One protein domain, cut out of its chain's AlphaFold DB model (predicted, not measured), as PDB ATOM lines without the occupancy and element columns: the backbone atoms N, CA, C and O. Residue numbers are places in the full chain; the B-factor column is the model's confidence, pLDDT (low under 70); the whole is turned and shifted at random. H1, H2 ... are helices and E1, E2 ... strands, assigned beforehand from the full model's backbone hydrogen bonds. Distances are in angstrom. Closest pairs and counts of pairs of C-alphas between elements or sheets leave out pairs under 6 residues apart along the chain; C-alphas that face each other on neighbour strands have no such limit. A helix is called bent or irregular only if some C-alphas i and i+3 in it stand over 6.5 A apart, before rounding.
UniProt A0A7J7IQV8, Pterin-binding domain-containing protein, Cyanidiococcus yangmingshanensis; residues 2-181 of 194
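This is residues 2 to 181 of the 194 residues of the protein "Pterin-binding domain-containing protein" of Cyanidiococcus yangmingshanensis (UniProt A0A7J7IQV8). Two short parallel strands, E1 and E2, are packed against one long helix, H3, and beyond H3 the helices H4, H6 and H7, their centres in a triangle, lead to a last long helix, H8, whose residues 172 to 180 stick out as an arm. H5 packs on H3, H1 is at the end of the body near H3, and a long loop, residues 113 to 133, is far from H1. The printed part has 180 residues, in the order H1 E1 H2 H3 E2 H4 H5 H6 H7 H8, mostly helix. It is compact, with a radius of gyration of the C-alphas of 17.4 A and spans of 51 by 49 by 29 A.

H1, residues 2 to 8, is close to but not clearly touching H3, residues 35 to 52; the closest C-alphas, of Leu 2 and Ala 50, are 6.0 A apart. E1, residues 12 to 15, and E2, residues 60 to 63, are parallel neighbours at 28 degrees; N 14 and O 61 are 2.8 A apart and N 63 and O 14 2.9 A, within hydrogen-bond range. With H2, residues 24 to 27, and H3 between them, they form a strand-helix-strand unit, two parallel neighbour strands joined through helices, with a right-handed crossover. The closest C-alphas of H3 and E1 are those of Leu 47 and Ile 14, 6.7 A. H2 touches no helix. H3 touches H4, residues 72 to 80, with residues 35 to 36 alone; Val 36 and Leu 78 have the closest C-alphas, 5.8 A, and the tilt of 70.2 degrees is only just about perpendicular. H3 touches H5, residues 82 to 90, with residues 36 to 44 alone, at a steep tilt of 38 degrees; the closest C-alphas, of Ala 40 and Leu 89, are 5.0 A apart. H4 touches H6, residues 106 to 112, at a steep tilt of 64 degrees; the closest C-alphas are those of Gly 72 and Phe 107, 4.9 A. H7, residues 134 to 150, touches H6 with residues 137 to 144 alone, about perpendicular at 76 degrees; Ala 140 and Ala 112 have the closest C-alphas, 5.6 A. H8, residues 162 to 180, touches H7 with residues 163 to 171 alone, at a shallow tilt of 30 degrees, the same way; the closest C-alphas, of Ala 167 and Ile 146, are 5.1 A apart. In H1, H4, H5 and H8 every O i to N i+4 pair is within hydrogen-bond range, in H3 13 of 14, in H7 10 of 13 and in H6 1 of 3, with 4 of 4 O i to N i+3 pairs; H2 is too short for an i+4 pair.

H1 begins at C-alpha 2 at (-29.651, -67.799, -36.120). H3 is 25.6 A long, H7 24.3 A and H8 27.8 A. H7 is irregular, with C-alphas 136 and 139 7.3 A apart, and has a kink of 44 degrees near residue 141. H8 ends at C-alpha 180 at (-35.086, -20.659, -27.304).

The two C-alphas farthest apart are those of Arg 7 and Ser 117, 54.8 A. The printed part has no cut. The links H5 to H6, H6 to H7 and H7 to H8 are long; in two of them, residues 99 to 100 and residues 155 to 156 form a short parallel pairing. Residues 172 to 181 stand free. The mean pLDDT of the printed part is 87.4; residues 92 to 93, 111, 113 to 132 and 181 are under 70.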
ATOM      1  N   LEU A   2     -29.087 -68.082 -37.453       96.62
ATOM      2  CA  LEU A   2     -29.651 -67.799 -36.120       96.62
ATOM      3  C   LEU A   2     -28.984 -68.528 -34.930       96.62
ATOM      4  O   LEU A   2     -28.645 -67.841 -33.970       96.62
ATOM      5  N   PRO A   3     -28.668 -69.842 -34.980       97.31
ATOM      6  CA  PRO A   3     -27.985 -70.500 -33.856       97.31
ATOM      7  C   PRO A   3     -26.589 -69.930 -33.566       97.31
ATOM      8  O   PRO A   3     -26.128 -69.938 -32.430       97.31
ATOM      9  N   LEU A   4     -25.902 -69.418 -34.595       97.75
ATOM     10  CA  LEU A   4     -24.615 -68.751 -34.418       97.75
ATOM     11  C   LEU A   4     -24.798 -67.414 -33.696       97.75
ATOM     12  O   LEU A   4     -24.061 -67.138 -32.756       97.75
ATOM     13  N   LEU A   5     -25.790 -66.620 -34.106       97.56
ATOM     14  CA  LEU A   5     -26.103 -65.334 -33.478       97.56
ATOM     15  C   LEU A   5     -26.498 -65.516 -32.007       97.56
ATOM     16  O   LEU A   5     -25.971 -64.819 -31.146       97.56
ATOM     17  N   ALA A   6     -27.333 -66.514 -31.710       97.81
ATOM     18  CA  ALA A   6     -27.745 -66.848 -30.346       97.81
ATOM     19  C   ALA A   6     -26.583 -67.359 -29.479       97.81
ATOM     20  O   ALA A   6     -26.559 -67.165 -28.268       97.81
ATOM     21  N   ARG A   7     -25.573 -67.995 -30.076       98.31
ATOM     22  CA  ARG A   7     -24.371 -68.395 -29.337       98.31
ATOM     23  C   ARG A   7     -23.426 -67.221 -29.076       98.31
ATOM     24  O   ARG A   7     -22.778 -67.196 -28.037       98.31
ATOM     25  N   LEU A   8     -23.297 -66.298 -30.029       98.06
ATOM     26  CA  LEU A   8     -22.332 -65.195 -29.954       98.06
ATOM     27  C   LEU A   8     -22.855 -63.973 -29.194       98.06
ATOM     28  O   LEU A   8     -22.041 -63.231 -28.654       98.06
ATOM     29  N   GLN A   9     -24.174 -63.764 -29.149       97.75
ATOM     30  CA  GLN A   9     -24.820 -62.642 -28.454       97.75
ATOM     31  C   GLN A   9     -24.226 -61.271 -28.813       97.75
ATOM     32  O   GLN A   9     -24.013 -60.420 -27.950       97.75
ATOM     33  N   VAL A  10     -23.970 -61.059 -30.104       97.12
ATOM     34  CA  VAL A  10     -23.451 -59.795 -30.643       97.12
ATOM     35  C   VAL A  10     -24.569 -58.950 -31.263       97.12
ATOM     36  O   VAL A  10     -25.527 -59.524 -31.798       97.12
ATOM     37  N   PRO A  11     -24.442 -57.607 -31.265       97.44
ATOM     38  CA  PRO A  11     -25.358 -56.734 -31.989       97.44
ATOM     39  C   PRO A  11     -25.492 -57.154 -33.456       97.44
ATOM     40  O   PRO A  11     -24.500 -57.392 -34.145       97.44
ATOM     41  N   THR A  12     -26.728 -57.266 -33.922       97.62
ATOM     42  CA  THR A  12     -27.092 -57.846 -35.210       97.62
ATOM     43  C   THR A  12     -28.153 -56.991 -35.884       97.62
ATOM     44  O   THR A  12     -29.223 -56.747 -35.331       97.62
ATOM     45  N   VAL A  13     -27.878 -56.602 -37.128       98.00
ATOM     46  CA  VAL A  13     -28.857 -55.950 -37.999       98.00
ATOM     47  C   VAL A  13     -29.595 -57.020 -38.798       98.00
ATOM     48  O   VAL A  13     -28.972 -57.794 -39.529       98.00
ATOM     49  N   ILE A  14     -30.918 -57.058 -38.672       97.56
ATOM     50  CA  ILE A  14     -31.803 -57.878 -39.496       97.56
ATOM     51  C   ILE A  14     -32.474 -56.957 -40.509       97.56
ATOM     52  O   ILE A  14     -33.212 -56.047 -40.148       97.56
ATOM     53  N   MET A  15     -32.198 -57.198 -41.788       97.56
ATOM     54  CA  MET A  15     -32.685 -56.376 -42.891       97.56
ATOM     55  C   MET A  15     -33.785 -57.098 -43.668       97.56
ATOM     56  O   MET A  15     -33.666 -58.287 -43.981       97.56
ATOM     57  N   HIS A  16     -34.825 -56.366 -44.052       97.75
ATOM     58  CA  HIS A  16     -35.837 -56.858 -44.974       97.75
ATOM     59  C   HIS A  16     -35.299 -56.936 -46.413       97.75
ATOM     60  O   HIS A  16     -34.911 -55.939 -47.023       97.75
ATOM     61  N   ILE A  17     -35.400 -58.116 -47.021       96.44
ATOM     62  CA  ILE A  17     -35.184 -58.352 -48.453       96.44
ATOM     63  C   ILE A  17     -36.027 -59.544 -48.908       96.44
ATOM     64  O   ILE A  17     -36.214 -60.509 -48.160       96.44
ATOM     65  N   ARG A  18     -36.495 -59.504 -50.157       96.44
ATOM     66  CA  ARG A  18     -37.074 -60.656 -50.852       96.44
ATOM     67  C   ARG A  18     -36.128 -61.105 -51.964       96.44
ATOM     68  O   ARG A  18     -35.639 -60.289 -52.739       96.44
ATOM     69  N   GLY A  19     -35.883 -62.409 -52.062       94.12
ATOM     70  CA  GLY A  19     -34.918 -62.959 -53.018       94.12
ATOM     71  C   GLY A  19     -33.469 -62.617 -52.665       94.12
ATOM     72  O   GLY A  19     -33.106 -62.526 -51.495       94.12
ATOM     73  N   ASN A  20     -32.636 -62.462 -53.690       92.44
ATOM     74  CA  ASN A  20     -31.209 -62.152 -53.583       92.44
ATOM     75  C   ASN A  20     -30.836 -61.031 -54.582       92.44
ATOM     76  O   ASN A  20     -31.696 -60.636 -55.368       92.44
ATOM     77  N   PRO A  21     -29.593 -60.509 -54.597       89.19
ATOM     78  CA  PRO A  21     -29.215 -59.419 -55.501       89.19
ATOM     79  C   PRO A  21     -29.521 -59.671 -56.986       89.19
ATOM     80  O   PRO A  21     -29.743 -58.714 -57.719       89.19
ATOM     81  N   GLN A  22     -29.561 -60.934 -57.420       91.81
ATOM     82  CA  GLN A  22     -29.879 -61.324 -58.791       91.81
ATOM     83  C   GLN A  22     -31.389 -61.385 -59.075       91.81
ATOM     84  O   GLN A  22     -31.786 -61.130 -60.203       91.81
ATOM     85  N   THR A  23     -32.228 -61.712 -58.084       92.75
ATOM     86  CA  THR A  23     -33.678 -61.950 -58.275       92.75
ATOM     87  C   THR A  23     -34.576 -60.962 -57.528       92.75
ATOM     88  O   THR A  23     -35.792 -61.131 -57.499       92.75
ATOM     89  N   MET A  24     -34.009 -60.011 -56.785       92.56
ATOM     90  CA  MET A  24     -34.786 -59.150 -55.889       92.56
ATOM     91  C   MET A  24     -35.732 -58.227 -56.659       92.56
ATOM     92  O   MET A  24     -36.821 -57.941 -56.171       92.56
ATOM     93  N   MET A  25     -35.352 -57.803 -57.867       91.25
ATOM     94  CA  MET A  25     -36.180 -56.914 -58.684       91.25
ATOM     95  C   MET A  25     -37.416 -57.611 -59.258       91.25
ATOM     96  O   MET A  25     -38.424 -56.954 -59.463       91.25
ATOM     97  N   ASP A  26     -37.403 -58.941 -59.374       92.75
ATOM     98  CA  ASP A  26     -38.589 -59.723 -59.756       92.75
ATOM     99  C   ASP A  26     -39.571 -59.913 -58.581       92.75
ATOM    100  O   ASP A  26     -40.631 -60.521 -58.723       92.75
ATOM    101  N   ARG A  27     -39.206 -59.445 -57.377       94.12
ATOM    102  CA  ARG A  27     -39.949 -59.649 -56.119       94.12
ATOM    103  C   ARG A  27     -40.415 -58.338 -55.483       94.12
ATOM    104  O   ARG A  27     -40.614 -58.274 -54.269       94.12
ATOM    105  N   THR A  28     -40.617 -57.318 -56.312       93.25
ATOM    106  CA  THR A  28     -41.083 -55.970 -55.945       93.25
ATOM    107  C   THR A  28     -42.606 -55.862 -55.813       93.25
ATOM    108  O   THR A  28     -43.129 -54.775 -55.580       93.25
ATOM    109  N   HIS A  29     -43.350 -56.963 -55.954       94.88
ATOM    110  CA  HIS A  29     -44.805 -56.950 -55.830       94.88
ATOM    111  C   HIS A  29     -45.245 -56.955 -54.359       94.88
ATOM    112  O   HIS A  29     -45.136 -57.972 -53.668       94.88
ATOM    113  N   TYR A  30     -45.758 -55.826 -53.879       95.88
ATOM    114  CA  TYR A  30     -46.417 -55.696 -52.576       95.88
ATOM    115  C   TYR A  30     -47.900 -55.384 -52.795       95.88
ATOM    116  O   TYR A  30     -48.237 -54.823 -53.841       95.88
ATOM    117  N   PRO A  31     -48.785 -55.717 -51.838       96.06
ATOM    118  CA  PRO A  31     -50.179 -55.311 -51.927       96.06
ATOM    119  C   PRO A  31     -50.282 -53.792 -52.087       96.06
ATOM    120  O   PRO A  31     -49.573 -53.036 -51.416       96.06
ATOM    121  N   GLU A  32     -51.151 -53.365 -52.997       92.06
ATOM    122  CA  GLU A  32     -51.311 -51.961 -53.363       92.06
ATOM    123  C   GLU A  32     -51.585 -51.093 -52.128       92.06
ATOM    124  O   GLU A  32     -52.436 -51.420 -51.299       92.06
ATOM    125  N   GLY A  33     -50.814 -50.011 -51.983       92.12
ATOM    126  CA  GLY A  33     -50.922 -49.078 -50.861       92.12
ATOM    127  C   GLY A  33     -50.496 -49.630 -49.495       92.12
ATOM    128  O   GLY A  33     -50.714 -48.947 -48.503       92.12
ATOM    129  N   LYS A  34     -49.906 -50.834 -49.413       96.31
ATOM    130  CA  LYS A  34     -49.551 -51.489 -48.134       96.31
ATOM    131  C   LYS A  34     -48.075 -51.846 -47.993       96.31
ATOM    132  O   LYS A  34     -47.718 -52.827 -47.332       96.31
ATOM    133  N   ILE A  35     -47.194 -51.117 -48.674       96.81
ATOM    134  CA  ILE A  35     -45.752 -51.395 -48.629       96.81
ATOM    135  C   ILE A  35     -45.208 -51.306 -47.197       96.81
ATOM    136  O   ILE A  35     -44.435 -52.171 -46.789       96.81
ATOM    137  N   VAL A  36     -45.643 -50.308 -46.423       96.88
ATOM    138  CA  VAL A  36     -45.160 -50.055 -45.060       96.88
ATOM    139  C   VAL A  36     -45.525 -51.215 -44.137       96.88
ATOM    140  O   VAL A  36     -44.643 -51.811 -43.520       96.88
ATOM    141  N   GLU A  37     -46.801 -51.592 -44.103       96.94
ATOM    142  CA  GLU A  37     -47.326 -52.674 -43.271       96.94
ATOM    143  C   GLU A  37     -46.734 -54.019 -43.677       96.94
ATOM    144  O   GLU A  37     -46.363 -54.817 -42.818       96.94
ATOM    145  N   THR A  38     -46.605 -54.268 -44.983       97.62
ATOM    146  CA  THR A  38     -46.078 -55.543 -45.483       97.62
ATOM    147  C   THR A  38     -44.609 -55.713 -45.106       97.62
ATOM    148  O   THR A  38     -44.229 -56.762 -44.593       97.62
ATOM    149  N   VAL A  39     -43.779 -54.684 -45.315       97.75
ATOM    150  CA  VAL A  39     -42.349 -54.734 -44.965       97.75
ATOM    151  C   VAL A  39     -42.171 -54.826 -43.450       97.75
ATOM    152  O   VAL A  39     -41.303 -55.574 -42.999       97.75
ATOM    153  N   ALA A  40     -42.985 -54.112 -42.666       97.12
ATOM    154  CA  ALA A  40     -42.922 -54.162 -41.208       97.12
ATOM    155  C   ALA A  40     -43.303 -55.550 -40.675       97.12
ATOM    156  O   ALA A  40     -42.558 -56.107 -39.872       97.12
ATOM    157  N   ALA A  41     -44.392 -56.146 -41.168       96.50
ATOM    158  CA  ALA A  41     -44.818 -57.493 -40.783       96.50
ATOM    159  C   ALA A  41     -43.761 -58.550 -41.142       96.50
ATOM    160  O   ALA A  41     -43.363 -59.366 -40.314       96.50
ATOM    161  N   GLU A  42     -43.229 -58.487 -42.359       97.38
ATOM    162  CA  GLU A  42     -42.181 -59.396 -42.804       97.38
ATOM    163  C   GLU A  42     -40.861 -59.225 -42.030       97.38
ATOM    164  O   GLU A  42     -40.122 -60.191 -41.811       97.38
ATOM    165  N   LEU A  43     -40.499 -57.996 -41.656       97.50
ATOM    166  CA  LEU A  43     -39.313 -57.742 -40.840       97.50
ATOM    167  C   LEU A  43     -39.526 -58.215 -39.396       97.50
ATOM    168  O   LEU A  43     -38.623 -58.826 -38.821       97.50
ATOM    169  N   TYR A  44     -40.722 -57.997 -38.850       96.56
ATOM    170  CA  TYR A  44     -41.132 -58.492 -37.542       96.56
ATOM    171  C   TYR A  44     -40.963 -60.011 -37.447       96.56
ATOM    172  O   TYR A  44     -40.316 -60.488 -36.520       96.56
ATOM    173  N   GLU A  45     -41.448 -60.773 -38.433       96.00
ATOM    174  CA  GLU A  45     -41.294 -62.236 -38.452       96.00
ATOM    175  C   GLU A  45     -39.823 -62.670 -38.355       96.00
ATOM    176  O   GLU A  45     -39.486 -63.610 -37.633       96.00
ATOM    177  N   ARG A  46     -38.918 -61.956 -39.038       96.25
ATOM    178  CA  ARG A  46     -37.475 -62.246 -39.009       96.25
ATOM    179  C   ARG A  46     -36.841 -61.899 -37.659       96.25
ATOM    180  O   ARG A  46     -36.003 -62.662 -37.178       96.25
ATOM    181  N   LEU A  47     -37.228 -60.773 -37.055       96.38
ATOM    182  CA  LEU A  47     -36.773 -60.364 -35.720       96.38
ATOM    183  C   LEU A  47     -37.277 -61.338 -34.648       96.38
ATOM    184  O   LEU A  47     -36.483 -61.849 -33.861       96.38
ATOM    185  N   ALA A  48     -38.565 -61.683 -34.683       94.94
ATOM    186  CA  ALA A  48     -39.180 -62.645 -33.776       94.94
ATOM    187  C   ALA A  48     -38.530 -64.033 -33.889       94.94
ATOM    188  O   ALA A  48     -38.251 -64.666 -32.873       94.94
ATOM    189  N   ALA A  49     -38.206 -64.489 -35.104       96.25
ATOM    190  CA  ALA A  49     -37.476 -65.741 -35.301       96.25
ATOM    191  C   ALA A  49     -36.069 -65.711 -34.674       96.25
ATOM    192  O   ALA A  49     -35.597 -66.731 -34.168       96.25
ATOM    193  N   ALA A  50     -35.386 -64.561 -34.684       96.94
ATOM    194  CA  ALA A  50     -34.089 -64.413 -34.030       96.94
ATOM    195  C   ALA A  50     -34.203 -64.449 -32.499       96.94
ATOM    196  O   ALA A  50     -33.408 -65.140 -31.857       96.94
ATOM    197  N   GLU A  51     -35.212 -63.788 -31.924       95.12
ATOM    198  CA  GLU A  51     -35.498 -63.874 -30.483       95.12
ATOM    199  C   GLU A  51     -35.842 -65.308 -30.063       95.12
ATOM    200  O   GLU A  51     -35.262 -65.832 -29.113       95.12
ATOM    201  N   GLN A  52     -36.705 -65.994 -30.822       96.25
ATOM    202  CA  GLN A  52     -37.067 -67.398 -30.579       96.25
ATOM    203  C   GLN A  52     -35.866 -68.344 -30.673       96.25
ATOM    204  O   GLN A  52     -35.803 -69.343 -29.957       96.25
ATOM    205  N   ALA A  53     -34.891 -68.032 -31.527       97.75
ATOM    206  CA  ALA A  53     -33.641 -68.778 -31.616       97.75
ATOM    207  C   ALA A  53     -32.681 -68.508 -30.440       97.75
ATOM    208  O   ALA A  53     -31.643 -69.166 -30.354       97.75
ATOM    209  N   GLY A  54     -33.008 -67.565 -29.551       97.56
ATOM    210  CA  GLY A  54     -32.246 -67.232 -28.348       97.56
ATOM    211  C   GLY A  54     -31.355 -65.996 -28.473       97.56
ATOM    212  O   GLY A  54     -30.515 -65.780 -27.602       97.56
ATOM    213  N   VAL A  55     -31.483 -65.184 -29.529       97.75
ATOM    214  CA  VAL A  55     -30.778 -63.893 -29.608       97.75
ATOM    215  C   VAL A  55     -31.444 -62.907 -28.653       97.75
ATOM    216  O   VAL A  55     -32.662 -62.740 -28.690       97.75
ATOM    217  N   TYR A  56     -30.668 -62.228 -27.805       96.06
ATOM    218  CA  TYR A  56     -31.246 -61.209 -26.935       96.06
ATOM    219  C   TYR A  56     -31.832 -60.049 -27.738       96.06
ATOM    220  O   TYR A  56     -31.196 -59.519 -28.645       96.06
ATOM    221  N   ARG A  57     -33.017 -59.594 -27.336       93.56
ATOM    222  CA  ARG A  57     -33.722 -58.480 -27.973       93.56
ATOM    223  C   ARG A  57     -32.874 -57.212 -28.102       93.56
ATOM    224  O   ARG A  57     -32.866 -56.592 -29.157       93.56
ATOM    225  N   TRP A  58     -32.116 -56.853 -27.063       94.38
ATOM    226  CA  TRP A  58     -31.237 -55.671 -27.070       94.38
ATOM    227  C   TRP A  58     -30.065 -55.774 -28.059       94.38
ATOM    228  O   TRP A  58     -29.372 -54.787 -28.288       94.38
ATOM    229  N   ASN A  59     -29.832 -56.952 -28.645       96.69
ATOM    230  CA  ASN A  59     -28.864 -57.146 -29.717       96.69
ATOM    231  C   ASN A  59     -29.486 -57.003 -31.112       96.69
ATOM    232  O   ASN A  59     -28.750 -57.090 -32.089       96.69
ATOM    233  N   LEU A  60     -30.801 -56.824 -31.249       97.06
ATOM    234  CA  LEU A  60     -31.471 -56.795 -32.548       97.06
ATOM    235  C   LEU A  60     -31.746 -55.364 -33.007       97.06
ATOM    236  O   LEU A  60     -32.316 -54.564 -32.272       97.06
ATOM    237  N   ILE A  61     -31.367 -55.075 -34.250       97.75
ATOM    238  CA  ILE A  61     -31.610 -53.813 -34.955       97.75
ATOM    239  C   ILE A  61     -32.365 -54.149 -36.247       97.75
ATOM    240  O   ILE A  61     -31.951 -55.051 -36.980       97.75
ATOM    241  N   GLY A  62     -33.461 -53.452 -36.534       97.50
ATOM    242  CA  GLY A  62     -34.235 -53.624 -37.765       97.50
ATOM    243  C   GLY A  62     -33.742 -52.717 -38.896       97.50
ATOM    244  O   GLY A  62     -33.335 -51.587 -38.649       97.50
ATOM    245  N   ASP A  63     -33.803 -53.181 -40.146       98.12
ATOM    246  CA  ASP A  63     -33.562 -52.357 -41.342       98.12
ATOM    247  C   ASP A  63     -34.646 -52.635 -42.409       98.12
ATOM    248  O   ASP A  63     -34.809 -53.789 -42.828       98.12
ATOM    249  N   PRO A  64     -35.397 -51.618 -42.888       97.12
ATOM    250  CA  PRO A  64     -36.437 -51.791 -43.912       97.12
ATOM    251  C   PRO A  64     -35.889 -52.223 -45.287       97.12
ATOM    252  O   PRO A  64     -36.655 -52.598 -46.183       97.12
ATOM    253  N   GLY A  65     -34.571 -52.168 -45.490       96.50
ATOM    254  CA  GLY A  65     -33.900 -52.601 -46.708       96.50
ATOM    255  C   GLY A  65     -34.289 -51.745 -47.909       96.50
ATOM    256  O   GLY A  65     -34.811 -52.259 -48.906       96.50
ATOM    257  N   LEU A  66     -34.063 -50.431 -47.823       95.06
ATOM    258  CA  LEU A  66     -34.309 -49.514 -48.941       95.06
ATOM    259  C   LEU A  66     -33.462 -49.910 -50.163       95.06
ATOM    260  O   LEU A  66     -32.256 -50.149 -50.077       95.06
ATOM    261  N   GLY A  67     -34.098 -49.984 -51.328       90.44
ATOM    262  CA  GLY A  67     -33.517 -50.406 -52.602       90.44
ATOM    263  C   GLY A  67     -33.264 -51.910 -52.722       90.44
ATOM    264  O   GLY A  67     -32.469 -52.303 -53.573       90.44
ATOM    265  N   PHE A  68     -33.880 -52.738 -51.871       94.31
ATOM    266  CA  PHE A  68     -33.835 -54.199 -51.965       94.31
ATOM    267  C   PHE A  68     -35.243 -54.761 -52.152       94.31
ATOM    268  O   PHE A  68     -36.069 -54.698 -51.236       94.31
ATOM    269  N   ALA A  69     -35.487 -55.319 -53.342       94.12
ATOM    270  CA  ALA A  69     -36.796 -55.788 -53.799       94.12
ATOM    271  C   ALA A  69     -37.892 -54.719 -53.706       94.12
ATOM    272  O   ALA A  69     -38.988 -55.007 -53.229       94.12
ATOM    273  N   LYS A  70     -37.576 -53.474 -54.091       94.00
ATOM    274  CA  LYS A  70     -38.496 -52.328 -54.058       94.00
ATOM    275  C   LYS A  70     -38.216 -51.359 -55.202       94.00
ATOM    276  O   LYS A  70     -37.045 -51.033 -55.411       94.00
ATOM    277  N   HIS A  71     -39.262 -50.864 -55.856       89.88
ATOM    278  CA  HIS A  71     -39.180 -49.764 -56.823       89.88
ATOM    279  C   HIS A  71     -39.038 -48.400 -56.133       89.88
ATOM    280  O   HIS A  71     -39.167 -48.277 -54.912       89.88
ATOM    281  N   GLY A  72     -38.693 -47.370 -56.902       87.19
ATOM    282  CA  GLY A  72     -38.443 -46.013 -56.428       87.19
ATOM    283  C   GLY A  72     -39.587 -45.448 -55.594       87.19
ATOM    284  O   GLY A  72     -39.347 -45.022 -54.470       87.19
ATOM    285  N   ASP A  73     -40.817 -45.533 -56.090       88.00
ATOM    286  CA  ASP A  73     -42.048 -45.139 -55.393       88.00
ATOM    287  C   ASP A  73     -42.224 -45.865 -54.047       88.00
ATOM    288  O   ASP A  73     -42.486 -45.237 -53.024       88.00
ATOM    289  N   GLN A  74     -41.972 -47.173 -54.009       93.25
ATOM    290  CA  GLN A  74     -42.050 -47.989 -52.794       93.25
ATOM    291  C   GLN A  74     -40.972 -47.603 -51.770       93.25
ATOM    292  O   GLN A  74     -41.216 -47.603 -50.563       93.25
ATOM    293  N   ASN A  75     -39.766 -47.264 -52.236       93.88
ATOM    294  CA  ASN A  75     -38.689 -46.775 -51.372       93.88
ATOM    295  C   ASN A  75     -38.987 -45.379 -50.820       93.88
ATOM    296  O   ASN A  75     -38.689 -45.107 -49.657       93.88
ATOM    297  N   ILE A  76     -39.567 -44.512 -51.650       92.12
ATOM    298  CA  ILE A  76     -40.024 -43.177 -51.264       92.12
ATOM    299  C   ILE A  76     -41.103 -43.287 -50.191       92.12
ATOM    300  O   ILE A  76     -40.995 -42.618 -49.168       92.12
ATOM    301  N   GLU A  77     -42.086 -44.164 -50.382       93.56
ATOM    302  CA  GLU A  77     -43.176 -44.354 -49.430       93.56
ATOM    303  C   GLU A  77     -42.674 -44.854 -48.068       93.56
ATOM    304  O   GLU A  77     -43.047 -44.310 -47.032       93.56
ATOM    305  N   LEU A  78     -41.747 -45.817 -48.047       95.50
ATOM    306  CA  LEU A  78     -41.120 -46.262 -46.794       95.50
ATOM    307  C   LEU A  78     -40.326 -45.160 -46.099       95.50
ATOM    308  O   LEU A  78     -40.356 -45.068 -44.875       95.50
ATOM    309  N   LEU A  79     -39.601 -44.338 -46.862       94.06
ATOM    310  CA  LEU A  79     -38.851 -43.223 -46.293       94.06
ATOM    311  C   LEU A  79     -39.802 -42.152 -45.739       94.06
ATOM    312  O   LEU A  79     -39.568 -41.638 -44.648       94.06
ATOM    313  N   ARG A  80     -40.890 -41.848 -46.458       94.19
ATOM    314  CA  ARG A  80     -41.941 -40.904 -46.049       94.19
ATOM    315  C   ARG A  80     -42.636 -41.348 -44.761       94.19
ATOM    316  O   ARG A  80     -42.914 -40.511 -43.911       94.19
ATOM    317  N   CYS A  81     -42.897 -42.643 -44.617       95.75
ATOM    318  CA  CYS A  81     -43.626 -43.234 -43.495       95.75
ATOM    319  C   CYS A  81     -42.709 -43.927 -42.475       95.75
ATOM    320  O   CYS A  81     -43.148 -44.857 -41.802       95.75
ATOM    321  N   LEU A  82     -41.447 -43.506 -42.347       95.62
ATOM    322  CA  LEU A  82     -40.459 -44.192 -41.506       95.62
ATOM    323  C   LEU A  82     -40.855 -44.252 -40.017       95.62
ATOM    324  O   LEU A  82     -40.689 -45.285 -39.372       95.62
ATOM    325  N   GLU A  83     -41.448 -43.184 -39.487       94.81
ATOM    326  CA  GLU A  83     -41.926 -43.140 -38.100       94.81
ATOM    327  C   GLU A  83     -43.086 -44.125 -37.872       94.81
ATOM    328  O   GLU A  83     -43.088 -44.915 -36.922       94.81
ATOM    329  N   SER A  84     -44.053 -44.146 -38.798       95.00
ATOM    330  CA  SER A  84     -45.147 -45.121 -38.783       95.00
ATOM    331  C   SER A  84     -44.626 -46.547 -38.957       95.00
ATOM    332  O   SER A  84     -45.112 -47.454 -38.289       95.00
ATOM    333  N   PHE A  85     -43.616 -46.752 -39.806       96.50
ATOM    334  CA  PHE A  85     -42.955 -48.042 -39.994       96.50
ATOM    335  C   PHE A  85     -42.361 -48.559 -38.680       96.50
ATOM    336  O   PHE A  85     -42.639 -49.696 -38.304       96.50
ATOM    337  N   GLY A  86     -41.590 -47.731 -37.964       94.75
ATOM    338  CA  GLY A  86     -41.028 -48.097 -36.661       94.75
ATOM    339  C   GLY A  86     -42.102 -48.401 -35.621       94.75
ATOM    340  O   GLY A  86     -42.025 -49.425 -34.940       94.75
ATOM    341  N   SER A  87     -43.159 -47.585 -35.586       93.06
ATOM    342  CA  SER A  87     -44.319 -47.815 -34.719       93.06
ATOM    343  C   SER A  87     -44.987 -49.165 -35.007       93.06
ATOM    344  O   SER A  87     -45.202 -49.948 -34.088       93.06
ATOM    345  N   ILE A  88     -45.287 -49.471 -36.276       93.94
ATOM    346  CA  ILE A  88     -45.907 -50.742 -36.691       93.94
ATOM    347  C   ILE A  88     -45.000 -51.921 -36.362       93.94
ATOM    348  O   ILE A  88     -45.472 -52.915 -35.812       93.94
ATOM    349  N   LEU A  89     -43.705 -51.804 -36.661       92.19
ATOM    350  CA  LEU A  89     -42.732 -52.841 -36.354       92.19
ATOM    351  C   LEU A  89     -42.751 -53.155 -34.854       92.19
ATOM    352  O   LEU A  89     -42.803 -54.322 -34.484       92.19
ATOM    353  N   GLY A  90     -42.777 -52.132 -33.996       86.62
ATOM    354  CA  GLY A  90     -42.705 -52.294 -32.545       86.62
ATOM    355  C   GLY A  90     -43.998 -52.712 -31.827       86.62
ATOM    356  O   GLY A  90     -43.939 -53.116 -30.664       86.62
ATOM    357  N   GLN A  91     -45.161 -52.669 -32.491       78.56
ATOM    358  CA  GLN A  91     -46.484 -52.831 -31.858       78.56
ATOM    359  C   GLN A  91     -46.663 -54.116 -31.030       78.56
ATOM    360  O   GLN A  91     -47.413 -54.107 -30.057       78.56
ATOM    361  N   SER A  92     -46.017 -55.231 -31.392       64.69
ATOM    362  CA  SER A  92     -46.275 -56.531 -30.748       64.69
ATOM    363  C   SER A  92     -45.302 -56.913 -29.631       64.69
ATOM    364  O   SER A  92     -45.650 -57.751 -28.803       64.69
ATOM    365  N   MET A  93     -44.082 -56.366 -29.602       61.97
ATOM    366  CA  MET A  93     -43.038 -56.806 -28.654       61.97
ATOM    367  C   MET A  93     -42.179 -55.661 -28.090       61.97
ATOM    368  O   MET A  93     -41.227 -55.912 -27.355       61.97
ATOM    369  N   GLY A  94     -42.530 -54.409 -28.395       73.75
ATOM    370  CA  GLY A  94     -41.750 -53.214 -28.079       73.75
ATOM    371  C   GLY A  94     -40.962 -52.720 -29.290       73.75
ATOM    372  O   GLY A  94     -40.884 -53.390 -30.320       73.75
ATOM    373  N   GLU A  95     -40.342 -51.555 -29.168       83.12
ATOM    374  CA  GLU A  95     -39.547 -50.963 -30.247       83.12
ATOM    375  C   GLU A  95     -38.216 -51.717 -30.435       83.12
ATOM    376  O   GLU A  95     -37.663 -52.288 -29.486       83.12
ATOM    377  N   TRP A  96     -37.727 -51.758 -31.675       91.94
ATOM    378  CA  TRP A  96     -36.354 -52.142 -32.011       91.94
ATOM    379  C   TRP A  96     -35.654 -50.924 -32.605       91.94
ATOM    380  O   TRP A  96     -36.294 -50.209 -33.380       91.94
ATOM    381  N   PRO A  97     -34.352 -50.727 -32.334       95.38
ATOM    382  CA  PRO A  97     -33.598 -49.699 -33.024       95.38
ATOM    383  C   PRO A  97     -33.652 -49.901 -34.541       95.38
ATOM    384  O   PRO A  97     -33.557 -51.036 -35.025       95.38
ATOM    385  N   LEU A  98     -33.762 -48.808 -35.287       96.56
ATOM    386  CA  LEU A  98     -33.834 -48.807 -36.740       96.56
ATOM    387  C   LEU A  98     -32.533 -48.325 -37.373       96.56
ATOM    388  O   LEU A  98     -32.049 -47.225 -37.113       96.56
ATOM    389  N   LEU A  99     -31.999 -49.138 -38.281       98.06
ATOM    390  CA  LEU A  99     -30.954 -48.745 -39.213       98.06
ATOM    391  C   LEU A  99     -31.562 -48.442 -40.579       98.06
ATOM    392  O   LEU A  99     -32.292 -49.257 -41.134       98.06
ATOM    393  N   VAL A 100     -31.200 -47.300 -41.165       97.31
ATOM    394  CA  VAL A 100     -31.649 -46.907 -42.508       97.31
ATOM    395  C   VAL A 100     -30.468 -46.733 -43.463       97.31
ATOM    396  O   VAL A 100     -29.603 -45.865 -43.306       97.31
ATOM    397  N   GLY A 101     -30.439 -47.561 -44.509       95.00
ATOM    398  CA  GLY A 101     -29.443 -47.517 -45.582       95.00
ATOM    399  C   GLY A 101     -29.904 -46.760 -46.829       95.00
ATOM    400  O   GLY A 101     -30.158 -47.377 -47.863       95.00
ATOM    401  N   VAL A 102     -29.964 -45.427 -46.770       90.06
ATOM    402  CA  VAL A 102     -30.460 -44.584 -47.882       90.06
ATOM    403  C   VAL A 102     -29.363 -44.079 -48.839       90.06
ATOM    404  O   VAL A 102     -29.637 -43.633 -49.951       90.06
ATOM    405  N   SER A 103     -28.091 -44.190 -48.449       88.69
ATOM    406  CA  SER A 103     -26.978 -43.543 -49.152       88.69
ATOM    407  C   SER A 103     -26.750 -44.017 -50.586       88.69
ATOM    408  O   SER A 103     -26.613 -45.215 -50.851       88.69
ATOM    409  N   ARG A 104     -26.637 -43.042 -51.501       85.81
ATOM    410  CA  ARG A 104     -26.370 -43.209 -52.943       85.81
ATOM    411  C   ARG A 104     -27.364 -44.110 -53.679       85.81
ATOM    412  O   ARG A 104     -27.061 -44.578 -54.782       85.81
ATOM    413  N   LYS A 105     -28.545 -44.346 -53.107       86.31
ATOM    414  CA  LYS A 105     -29.609 -45.114 -53.757       86.31
ATOM    415  C   LYS A 105     -30.168 -44.326 -54.944       86.31
ATOM    416  O   LYS A 105     -30.355 -43.119 -54.852       86.31
ATOM    417  N   ARG A 106     -30.413 -45.024 -56.059       83.12
ATOM    418  CA  ARG A 106     -30.828 -44.430 -57.346       83.12
ATOM    419  C   ARG A 106     -32.122 -43.617 -57.213       83.12
ATOM    420  O   ARG A 106     -32.183 -42.509 -57.719       83.12
ATOM    421  N   PHE A 107     -33.087 -44.091 -56.419       82.44
ATOM    422  CA  PHE A 107     -34.357 -43.385 -56.206       82.44
ATOM    423  C   PHE A 107     -34.209 -41.972 -55.604       82.44
ATOM    424  O   PHE A 107     -35.120 -41.163 -55.736       82.44
ATOM    425  N   LEU A 108     -33.071 -41.636 -54.976       83.06
ATOM    426  CA  LEU A 108     -32.838 -40.288 -54.447       83.06
ATOM    427  C   LEU A 108     -32.653 -39.223 -55.526       83.06
ATOM    428  O   LEU A 108     -32.823 -38.038 -55.246       83.06
ATOM    429  N   GLU A 109     -32.297 -39.619 -56.746       76.75
ATOM    430  CA  GLU A 109     -32.148 -38.676 -57.855       76.75
ATOM    431  C   GLU A 109     -33.472 -37.969 -58.155       76.75
ATOM    432  O   GLU A 109     -33.463 -36.793 -58.517       76.75
ATOM    433  N   ALA A 110     -34.601 -38.632 -57.885       70.81
ATOM    434  CA  ALA A 110     -35.910 -38.025 -58.043       70.81
ATOM    435  C   ALA A 110     -36.154 -36.843 -57.097       70.81
ATOM    436  O   ALA A 110     -36.779 -35.864 -57.488       70.81
ATOM    437  N   PHE A 111     -35.589 -36.876 -55.888       68.81
ATOM    438  CA  PHE A 111     -35.682 -35.760 -54.943       68.81
ATOM    439  C   PHE A 111     -34.704 -34.624 -55.244       68.81
ATOM    440  O   PHE A 111     -34.928 -33.489 -54.832       68.81
ATOM    441  N   ALA A 112     -33.598 -34.919 -55.926       70.12
ATOM    442  CA  ALA A 112     -32.529 -33.956 -56.184       70.12
ATOM    443  C   ALA A 112     -32.654 -33.246 -57.542       70.12
ATOM    444  O   ALA A 112     -31.795 -32.428 -57.890       70.12
ATOM    445  N   THR A 113     -33.699 -33.549 -58.318       68.44
ATOM    446  CA  THR A 113     -33.932 -32.908 -59.613       68.44
ATOM    447  C   THR A 113     -34.166 -31.404 -59.452       68.44
ATOM    448  O   THR A 113     -34.928 -30.950 -58.602       68.44
ATOM    449  N   ARG A 114     -33.495 -30.604 -60.289       60.62
ATOM    450  CA  ARG A 114     -33.603 -29.131 -60.285       60.62
ATOM    451  C   ARG A 114     -34.682 -28.620 -61.243       60.62
ATOM    452  O   ARG A 114     -34.829 -27.410 -61.392       60.62
ATOM    453  N   SER A 115     -35.398 -29.523 -61.915       55.97
ATOM    454  CA  SER A 115     -36.454 -29.183 -62.866       55.97
ATOM    455  C   SER A 115     -37.806 -29.021 -62.149       55.97
ATOM    456  O   SER A 115     -38.315 -29.999 -61.595       55.97
ATOM    457  N   PRO A 116     -38.428 -27.824 -62.170       50.00
ATOM    458  CA  PRO A 116     -39.717 -27.575 -61.515       50.00
ATOM    459  C   PRO A 116     -40.866 -28.429 -62.064       50.00
ATOM    460  O   PRO A 116     -41.784 -28.762 -61.321       50.00
ATOM    461  N   SER A 117     -40.814 -28.819 -63.345       50.44
ATOM    462  CA  SER A 117     -41.819 -29.697 -63.968       50.44
ATOM    463  C   SER A 117     -41.749 -31.143 -63.470       50.44
ATOM    464  O   SER A 117     -42.700 -31.898 -63.642       50.44
ATOM    465  N   THR A 118     -40.643 -31.519 -62.831       49.59
ATOM    466  CA  THR A 118     -40.346 -32.887 -62.403       49.59
ATOM    467  C   THR A 118     -40.630 -33.099 -60.910       49.59
ATOM    468  O   THR A 118     -40.835 -34.225 -60.480       49.59
ATOM    469  N   PHE A 119     -40.728 -32.026 -60.116       43.38
ATOM    470  CA  PHE A 119     -41.026 -32.098 -58.676       43.38
ATOM    471  C   PHE A 119     -42.452 -32.606 -58.371       43.38
ATOM    472  O   PHE A 119     -42.706 -33.126 -57.290       43.38
ATOM    473  N   ALA A 120     -43.386 -32.447 -59.319       40.66
ATOM    474  CA  ALA A 120     -44.797 -32.825 -59.178       40.66
ATOM    475  C   ALA A 120     -45.138 -34.215 -59.747       40.66
ATOM    476  O   ALA A 120     -46.236 -34.716 -59.512       40.66
ATOM    477  N   GLN A 121     -44.230 -34.835 -60.503       43.41
ATOM    478  CA  GLN A 121     -44.428 -36.180 -61.033       43.41
ATOM    479  C   GLN A 121     -43.638 -37.160 -60.172       43.41
ATOM    480  O   GLN A 121     -42.454 -36.954 -59.918       43.41
ATOM    481  N   VAL A 122     -44.300 -38.228 -59.719       48.28
ATOM    482  CA  VAL A 122     -43.620 -39.441 -59.252       48.28
ATOM    483  C   VAL A 122     -42.732 -39.867 -60.406       48.28
ATOM    484  O   VAL A 122     -43.234 -40.404 -61.392       48.28
ATOM    485  N   ILE A 123     -41.447 -39.515 -60.353       51.84
ATOM    486  CA  ILE A 123     -40.587 -39.791 -61.489       51.84
ATOM    487  C   ILE A 123     -40.459 -41.301 -61.572       51.84
ATOM    488  O   ILE A 123     -39.982 -41.955 -60.640       51.84
ATOM    489  N   THR A 124     -40.950 -41.851 -62.673       46.75
ATOM    490  CA  THR A 124     -40.779 -43.264 -62.966       46.75
ATOM    491  C   THR A 124     -39.282 -43.541 -63.086       46.75
ATOM    492  O   THR A 124     -38.513 -42.698 -63.555       46.75
ATOM    493  N   GLU A 125     -38.838 -44.707 -62.608       47.41
ATOM    494  CA  GLU A 125     -37.408 -45.045 -62.556       47.41
ATOM    495  C   GLU A 125     -36.717 -44.892 -63.927       47.41
ATOM    496  O   GLU A 125     -35.520 -44.627 -63.965       47.41
ATOM    497  N   GLU A 126     -37.452 -44.994 -65.040       48.59
ATOM    498  CA  GLU A 126     -36.935 -44.857 -66.408       48.59
ATOM    499  C   GLU A 126     -36.457 -43.441 -66.774       48.59
ATOM    500  O   GLU A 126     -35.482 -43.312 -67.514       48.59
ATOM    501  N   GLU A 127     -37.065 -42.375 -66.244       47.84
ATOM    502  CA  GLU A 127     -36.782 -40.996 -66.691       47.84
ATOM    503  C   GLU A 127     -35.602 -40.338 -65.957       47.84
ATOM    504  O   GLU A 127     -35.028 -39.362 -66.441       47.84
ATOM    505  N   VAL A 128     -35.190 -40.883 -64.806       51.88
ATOM    506  CA  VAL A 128     -34.093 -40.319 -63.995       51.88
ATOM    507  C   VAL A 128     -32.724 -40.894 -64.366       51.88
ATOM    508  O   VAL A 128     -31.706 -40.377 -63.909       51.88
ATOM    509  N   PHE A 129     -32.650 -41.909 -65.241       50.00
ATOM    510  CA  PHE A 129     -31.385 -42.552 -65.627       50.00
ATOM    511  C   PHE A 129     -30.502 -41.725 -66.572       50.00
ATOM    512  O   PHE A 129     -30.007 -42.200 -67.590       50.00
ATOM    513  N   SER A 130     -30.179 -40.503 -66.162       48.53
ATOM    514  CA  SER A 130     -28.882 -39.920 -66.464       48.53
ATOM    515  C   SER A 130     -27.842 -40.695 -65.658       48.53
ATOM    516  O   SER A 130     -27.847 -40.672 -64.432       48.53
ATOM    517  N   SER A 131     -26.946 -41.382 -66.359       49.78
ATOM    518  CA  SER A 131     -25.779 -42.127 -65.879       49.78
ATOM    519  C   SER A 131     -24.813 -41.286 -65.021       49.78
ATOM    520  O   SER A 131     -23.689 -40.994 -65.426       49.78
ATOM    521  N   GLY A 132     -25.253 -40.855 -63.840       58.38
ATOM    522  CA  GLY A 132     -24.475 -40.081 -62.884       58.38
ATOM    523  C   GLY A 132     -23.659 -40.980 -61.960       58.38
ATOM    524  O   GLY A 132     -24.158 -41.984 -61.440       58.38
ATOM    525  N   ASP A 133     -22.399 -40.599 -61.729       70.50
ATOM    526  CA  ASP A 133     -21.538 -41.220 -60.717       70.50
ATOM    527  C   ASP A 133     -22.252 -41.245 -59.358       70.50
ATOM    528  O   ASP A 133     -22.907 -40.284 -58.968       70.50
ATOM    529  N   ALA A 134     -22.101 -42.328 -58.600       74.12
ATOM    530  CA  ALA A 134     -22.750 -42.483 -57.306       74.12
ATOM    531  C   ALA A 134     -22.412 -41.367 -56.310       74.12
ATOM    532  O   ALA A 134     -23.226 -41.072 -55.434       74.12
ATOM    533  N   LYS A 135     -21.252 -40.721 -56.469       77.81
ATOM    534  CA  LYS A 135     -20.836 -39.556 -55.678       77.81
ATOM    535  C   LYS A 135     -21.704 -38.315 -55.912       77.81
ATOM    536  O   LYS A 135     -21.845 -37.502 -55.006       77.81
ATOM    537  N   SER A 136     -22.341 -38.170 -57.078       78.56
ATOM    538  CA  SER A 136     -23.227 -37.023 -57.347       78.56
ATOM    539  C   SER A 136     -24.447 -36.997 -56.416       78.56
ATOM    540  O   SER A 136     -25.043 -35.944 -56.194       78.56
ATOM    541  N   ARG A 137     -24.787 -38.146 -55.818       85.25
ATOM    542  CA  ARG A 137     -25.918 -38.321 -54.902       85.25
ATOM    543  C   ARG A 137     -25.587 -38.012 -53.442       85.25
ATOM    544  O   ARG A 137     -26.451 -38.217 -52.591       85.25
ATOM    545  N   ASP A 138     -24.388 -37.536 -53.110       86.75
ATOM    546  CA  ASP A 138     -24.009 -37.302 -51.708       86.75
ATOM    547  C   ASP A 138     -24.832 -36.161 -51.066       86.75
ATOM    548  O   ASP A 138     -25.280 -36.298 -49.928       86.75
ATOM    549  N   PHE A 139     -25.181 -35.104 -51.811       87.06
ATOM    550  CA  PHE A 139     -26.089 -34.055 -51.311       87.06
ATOM    551  C   PHE A 139     -27.536 -34.537 -51.146       87.06
ATOM    552  O   PHE A 139     -28.169 -34.252 -50.131       87.06
ATOM    553  N   ALA A 140     -28.045 -35.319 -52.103       88.81
ATOM    554  CA  ALA A 140     -29.358 -35.957 -51.985       88.81
ATOM    555  C   ALA A 140     -29.399 -36.912 -50.779       88.81
ATOM    556  O   ALA A 140     -30.367 -36.950 -50.020       88.81
ATOM    557  N   THR A 141     -28.299 -37.638 -50.562       92.44
ATOM    558  CA  THR A 141     -28.106 -38.503 -49.397       92.44
ATOM    559  C   THR A 141     -28.158 -37.694 -48.105       92.44
ATOM    560  O   THR A 141     -28.771 -38.159 -47.153       92.44
ATOM    561  N   ALA A 142     -27.569 -36.496 -48.053       93.19
ATOM    562  CA  ALA A 142     -27.630 -35.654 -46.860       93.19
ATOM    563  C   ALA A 142     -29.053 -35.253 -46.481       93.19
ATOM    564  O   ALA A 142     -29.428 -35.410 -45.319       93.19
ATOM    565  N   GLY A 143     -29.866 -34.839 -47.456       92.75
ATOM    566  CA  GLY A 143     -31.286 -34.569 -47.223       92.75
ATOM    567  C   GLY A 143     -32.029 -35.797 -46.690       92.75
ATOM    568  O   GLY A 143     -32.722 -35.713 -45.679       92.75
ATOM    569  N   ALA A 144     -31.816 -36.960 -47.308       93.44
ATOM    570  CA  ALA A 144     -32.470 -38.198 -46.891       93.44
ATOM    571  C   ALA A 144     -32.005 -38.709 -45.513       93.44
ATOM    572  O   ALA A 144     -32.799 -39.272 -44.766       93.44
ATOM    573  N   VAL A 145     -30.732 -38.509 -45.156       95.69
ATOM    574  CA  VAL A 145     -30.188 -38.851 -43.831       95.69
ATOM    575  C   VAL A 145     -30.770 -37.942 -42.753       95.69
ATOM    576  O   VAL A 145     -31.150 -38.443 -41.699       95.69
ATOM    577  N   ILE A 146     -30.869 -36.633 -43.012       95.38
ATOM    578  CA  ILE A 146     -31.538 -35.689 -42.104       95.38
ATOM    579  C   ILE A 146     -32.990 -36.113 -41.900       95.38
ATOM    580  O   ILE A 146     -33.425 -36.258 -40.762       95.38
ATOM    581  N   TRP A 147     -33.711 -36.373 -42.994       94.75
ATOM    582  CA  TRP A 147     -35.089 -36.849 -42.936       94.75
ATOM    583  C   TRP A 147     -35.211 -38.117 -42.086       94.75
ATOM    584  O   TRP A 147     -35.992 -38.139 -41.142       94.75
ATOM    585  N   ALA A 148     -34.407 -39.147 -42.361       95.62
ATOM    586  CA  ALA A 148     -34.454 -40.398 -41.609       95.62
ATOM    587  C   ALA A 148     -34.177 -40.188 -40.110       95.62
ATOM    588  O   ALA A 148     -34.893 -40.734 -39.276       95.62
ATOM    589  N   ALA A 149     -33.184 -39.361 -39.764       94.44
ATOM    590  CA  ALA A 149     -32.831 -39.071 -38.374       94.44
ATOM    591  C   ALA A 149     -33.940 -38.327 -37.606       94.44
ATOM    592  O   ALA A 149     -34.055 -38.493 -36.396       94.44
ATOM    593  N   LEU A 150     -34.750 -37.513 -38.290       93.38
ATOM    594  CA  LEU A 150     -35.903 -36.831 -37.688       93.38
ATOM    595  C   LEU A 150     -37.114 -37.745 -37.503       93.38
ATOM    596  O   LEU A 150     -37.926 -37.490 -36.623       93.38
ATOM    597  N   HIS A 151     -37.229 -38.792 -38.318       94.00
ATOM    598  CA  HIS A 151     -38.415 -39.648 -38.396       94.00
ATOM    599  C   HIS A 151     -38.137 -41.071 -37.886       94.00
ATOM    600  O   HIS A 151     -38.658 -42.045 -38.426       94.00
ATOM    601  N   GLY A 152     -37.294 -41.193 -36.855       91.00
ATOM    602  CA  GLY A 152     -37.151 -42.429 -36.077       91.00
ATOM    603  C   GLY A 152     -36.026 -43.383 -36.490       91.00
ATOM    604  O   GLY A 152     -36.011 -44.513 -36.015       91.00
ATOM    605  N   ALA A 153     -35.077 -42.985 -37.346       95.75
ATOM    606  CA  ALA A 153     -33.858 -43.780 -37.540       95.75
ATOM    607  C   ALA A 153     -32.857 -43.567 -36.391       95.75
ATOM    608  O   ALA A 153     -32.381 -42.450 -36.181       95.75
ATOM    609  N   ASP A 154     -32.447 -44.649 -35.731       95.81
ATOM    610  CA  ASP A 154     -31.378 -44.643 -34.718       95.81
ATOM    611  C   ASP A 154     -29.984 -44.700 -35.350       95.81
ATOM    612  O   ASP A 154     -29.021 -44.101 -34.866       95.81
ATOM    613  N   PHE A 155     -29.874 -45.425 -36.466       97.00
ATOM    614  CA  PHE A 155     -28.641 -45.599 -37.218       97.00
ATOM    615  C   PHE A 155     -28.851 -45.263 -38.690       97.00
ATOM    616  O   PHE A 155     -29.873 -45.578 -39.300       97.00
ATOM    617  N   VAL A 156     -27.823 -44.691 -39.312       96.38
ATOM    618  CA  VAL A 156     -27.781 -44.476 -40.761       96.38
ATOM    619  C   VAL A 156     -26.528 -45.107 -41.345       96.38
ATOM    620  O   VAL A 156     -25.438 -45.001 -40.781       96.38
ATOM    621  N   ARG A 157     -26.667 -45.756 -42.504       96.62
ATOM    622  CA  ARG A 157     -25.529 -46.300 -43.256       96.62
ATOM    623  C   ARG A 157     -25.211 -45.390 -44.438       96.62
ATOM    624  O   ARG A 157     -25.997 -45.290 -45.384       96.62
ATOM    625  N   VAL A 158     -24.025 -44.783 -44.412       95.50
ATOM    626  CA  VAL A 158     -23.553 -43.846 -45.443       95.50
ATOM    627  C   VAL A 158     -22.253 -44.296 -46.100       95.50
ATOM    628  O   VAL A 158     -21.454 -45.000 -45.490       95.50
ATOM    629  N   HIS A 159     -22.054 -43.899 -47.361       93.00
ATOM    630  CA  HIS A 159     -20.777 -44.078 -48.060       93.00
ATOM    631  C   HIS A 159     -19.803 -42.928 -47.788       93.00
ATOM    632  O   HIS A 159     -18.604 -43.166 -47.712       93.00
ATOM    633  N   GLU A 160     -20.319 -41.703 -47.662       93.44
ATOM    634  CA  GLU A 160     -19.544 -40.490 -47.398       93.44
ATOM    635  C   GLU A 160     -19.841 -39.995 -45.971       93.44
ATOM    636  O   GLU A 160     -20.935 -39.473 -45.731       93.44
ATOM    637  N   PRO A 161     -18.921 -40.178 -45.005       93.12
ATOM    638  CA  PRO A 161     -19.133 -39.775 -43.615       93.12
ATOM    639  C   PRO A 161     -19.422 -38.283 -43.425       93.12
ATOM    640  O   PRO A 161     -20.152 -37.942 -42.492       93.12
ATOM    641  N   ALA A 162     -18.927 -37.403 -44.307       92.12
ATOM    642  CA  ALA A 162     -19.190 -35.962 -44.227       92.12
ATOM    643  C   ALA A 162     -20.689 -35.618 -44.330       92.12
ATOM    644  O   ALA A 162     -21.141 -34.587 -43.831       92.12
ATOM    645  N   VAL A 163     -21.506 -36.509 -44.901       92.00
ATOM    646  CA  VAL A 163     -22.966 -36.363 -44.889       92.00
ATOM    647  C   VAL A 163     -23.525 -36.335 -43.459       92.00
ATOM    648  O   VAL A 163     -24.459 -35.584 -43.165       92.00
ATOM    649  N   CYS A 164     -22.941 -37.104 -42.537       92.94
ATOM    650  CA  CYS A 164     -23.350 -37.073 -41.136       92.94
ATOM    651  C   CYS A 164     -23.037 -35.724 -40.474       92.94
ATOM    652  O   CYS A 164     -23.734 -35.352 -39.534       92.94
ATOM    653  N   ASP A 165     -22.046 -34.969 -40.953       94.19
ATOM    654  CA  ASP A 165     -21.759 -33.627 -40.434       94.19
ATOM    655  C   ASP A 165     -22.855 -32.632 -40.815       94.19
ATOM    656  O   ASP A 165     -23.289 -31.851 -39.965       94.19
ATOM    657  N   ALA A 166     -23.383 -32.722 -42.041       92.44
ATOM    658  CA  ALA A 166     -24.556 -31.950 -42.451       92.44
ATOM    659  C   ALA A 166     -25.768 -32.262 -41.557       92.44
ATOM    660  O   ALA A 166     -26.427 -31.345 -41.063       92.44
ATOM    661  N   ALA A 167     -26.008 -33.547 -41.268       92.75
ATOM    662  CA  ALA A 167     -27.088 -33.958 -40.376       92.75
ATOM    663  C   ALA A 167     -26.897 -33.461 -38.938       92.75
ATOM    664  O   ALA A 167     -27.817 -32.896 -38.351       92.75
ATOM    665  N   ARG A 168     -25.688 -33.590 -38.377       93.44
ATOM    666  CA  ARG A 168     -25.363 -33.057 -37.044       93.44
ATOM    667  C   ARG A 168     -25.552 -31.547 -36.973       93.44
ATOM    668  O   ARG A 168     -26.061 -31.063 -35.966       93.44
ATOM    669  N   CYS A 169     -25.134 -30.812 -38.004       95.12
ATOM    670  CA  CYS A 169     -25.312 -29.366 -38.082       95.12
ATOM    671  C   CYS A 169     -26.801 -29.000 -38.025       95.12
ATOM    672  O   CYS A 169     -27.213 -28.262 -37.130       95.12
ATOM    673  N   PHE A 170     -27.611 -29.596 -38.906       94.88
ATOM    674  CA  PHE A 170     -29.053 -29.363 -38.957       94.88
ATOM    675  C   PHE A 170     -29.740 -29.682 -37.620       94.88
ATOM    676  O   PHE A 170     -30.406 -28.823 -37.046       94.88
ATOM    677  N   LEU A 171     -29.519 -30.885 -37.077       91.75
ATOM    678  CA  LEU A 171     -30.163 -31.338 -35.839       91.75
ATOM    679  C   LEU A 171     -29.770 -30.482 -34.626       91.75
ATOM    680  O   LEU A 171     -30.582 -30.262 -33.730       91.75
ATOM    681  N   ARG A 172     -28.529 -29.978 -34.582       93.19
ATOM    682  CA  ARG A 172     -28.096 -29.047 -33.527       93.19
ATOM    683  C   ARG A 172     -28.802 -27.701 -33.641       93.19
ATOM    684  O   ARG A 172     -29.238 -27.181 -32.619       93.19
ATOM    685  N   LEU A 173     -28.922 -27.152 -34.850       93.56
ATOM    686  CA  LEU A 173     -29.626 -25.888 -35.075       93.56
ATOM    687  C   LEU A 173     -31.108 -25.997 -34.702       93.56
ATOM    688  O   LEU A 173     -31.613 -25.130 -33.996       93.56
ATOM    689  N   GLN A 174     -31.775 -27.082 -35.100       91.25
ATOM    690  CA  GLN A 174     -33.176 -27.317 -34.756       91.25
ATOM    691  C   GLN A 174     -33.400 -27.349 -33.237       91.25
ATOM    692  O   GLN A 174     -34.250 -26.622 -32.727       91.25
ATOM    693  N   ARG A 175     -32.583 -28.115 -32.499       89.44
ATOM    694  CA  ARG A 175     -32.681 -28.186 -31.031       89.44
ATOM    695  C   ARG A 175     -32.482 -26.825 -30.368       89.44
ATOM    696  O   ARG A 175     -33.159 -26.517 -29.395       89.44
ATOM    697  N   LEU A 176     -31.565 -26.001 -30.882       91.62
ATOM    698  CA  LEU A 176     -31.347 -24.655 -30.345       91.62
ATOM    699  C   LEU A 176     -32.594 -23.773 -30.504       91.62
ATOM    700  O   LEU A 176     -32.960 -23.078 -29.557       91.62
ATOM    701  N   VAL A 177     -33.281 -23.847 -31.647       89.75
ATOM    702  CA  VAL A 177     -34.543 -23.121 -31.876       89.75
ATOM    703  C   VAL A 177     -35.630 -23.580 -30.898       89.75
ATOM    704  O   VAL A 177     -36.283 -22.744 -30.275       89.75
ATOM    705  N   GLU A 178     -35.782 -24.889 -30.698       87.31
ATOM    706  CA  GLU A 178     -36.760 -25.464 -29.760       87.31
ATOM    707  C   GLU A 178     -36.502 -25.014 -28.309       87.31
ATOM    708  O   GLU A 178     -37.437 -24.680 -27.575       87.31
ATOM    709  N   THR A 179     -35.231 -24.923 -27.902       82.62
ATOM    710  CA  THR A 179     -34.867 -24.442 -26.558       82.62
ATOM    711  C   THR A 179     -35.090 -22.941 -26.362       82.62
ATOM    712  O   THR A 179     -35.495 -22.536 -25.277       82.62
ATOM    713  N   GLN A 180     -34.876 -22.112 -27.391       73.88
ATOM    714  CA  GLN A 180     -35.086 -20.659 -27.304       73.88
ATOM    715  C   GLN A 180     -36.570 -20.266 -27.343       73.88
ATOM    716  O   GLN A 180     -36.948 -19.270 -26.737       73.88
ATOM    717  N   GLY A 181     -37.425 -21.060 -27.995       60.12
ATOM    718  CA  GLY A 181     -38.881 -20.861 -27.984       60.12
ATOM    719  C   GLY A 181     -39.572 -21.251 -26.669       60.12
ATOM    720  O   GLY A 181     -40.775 -21.049 -26.542       60.12
TER     721      GLY A 181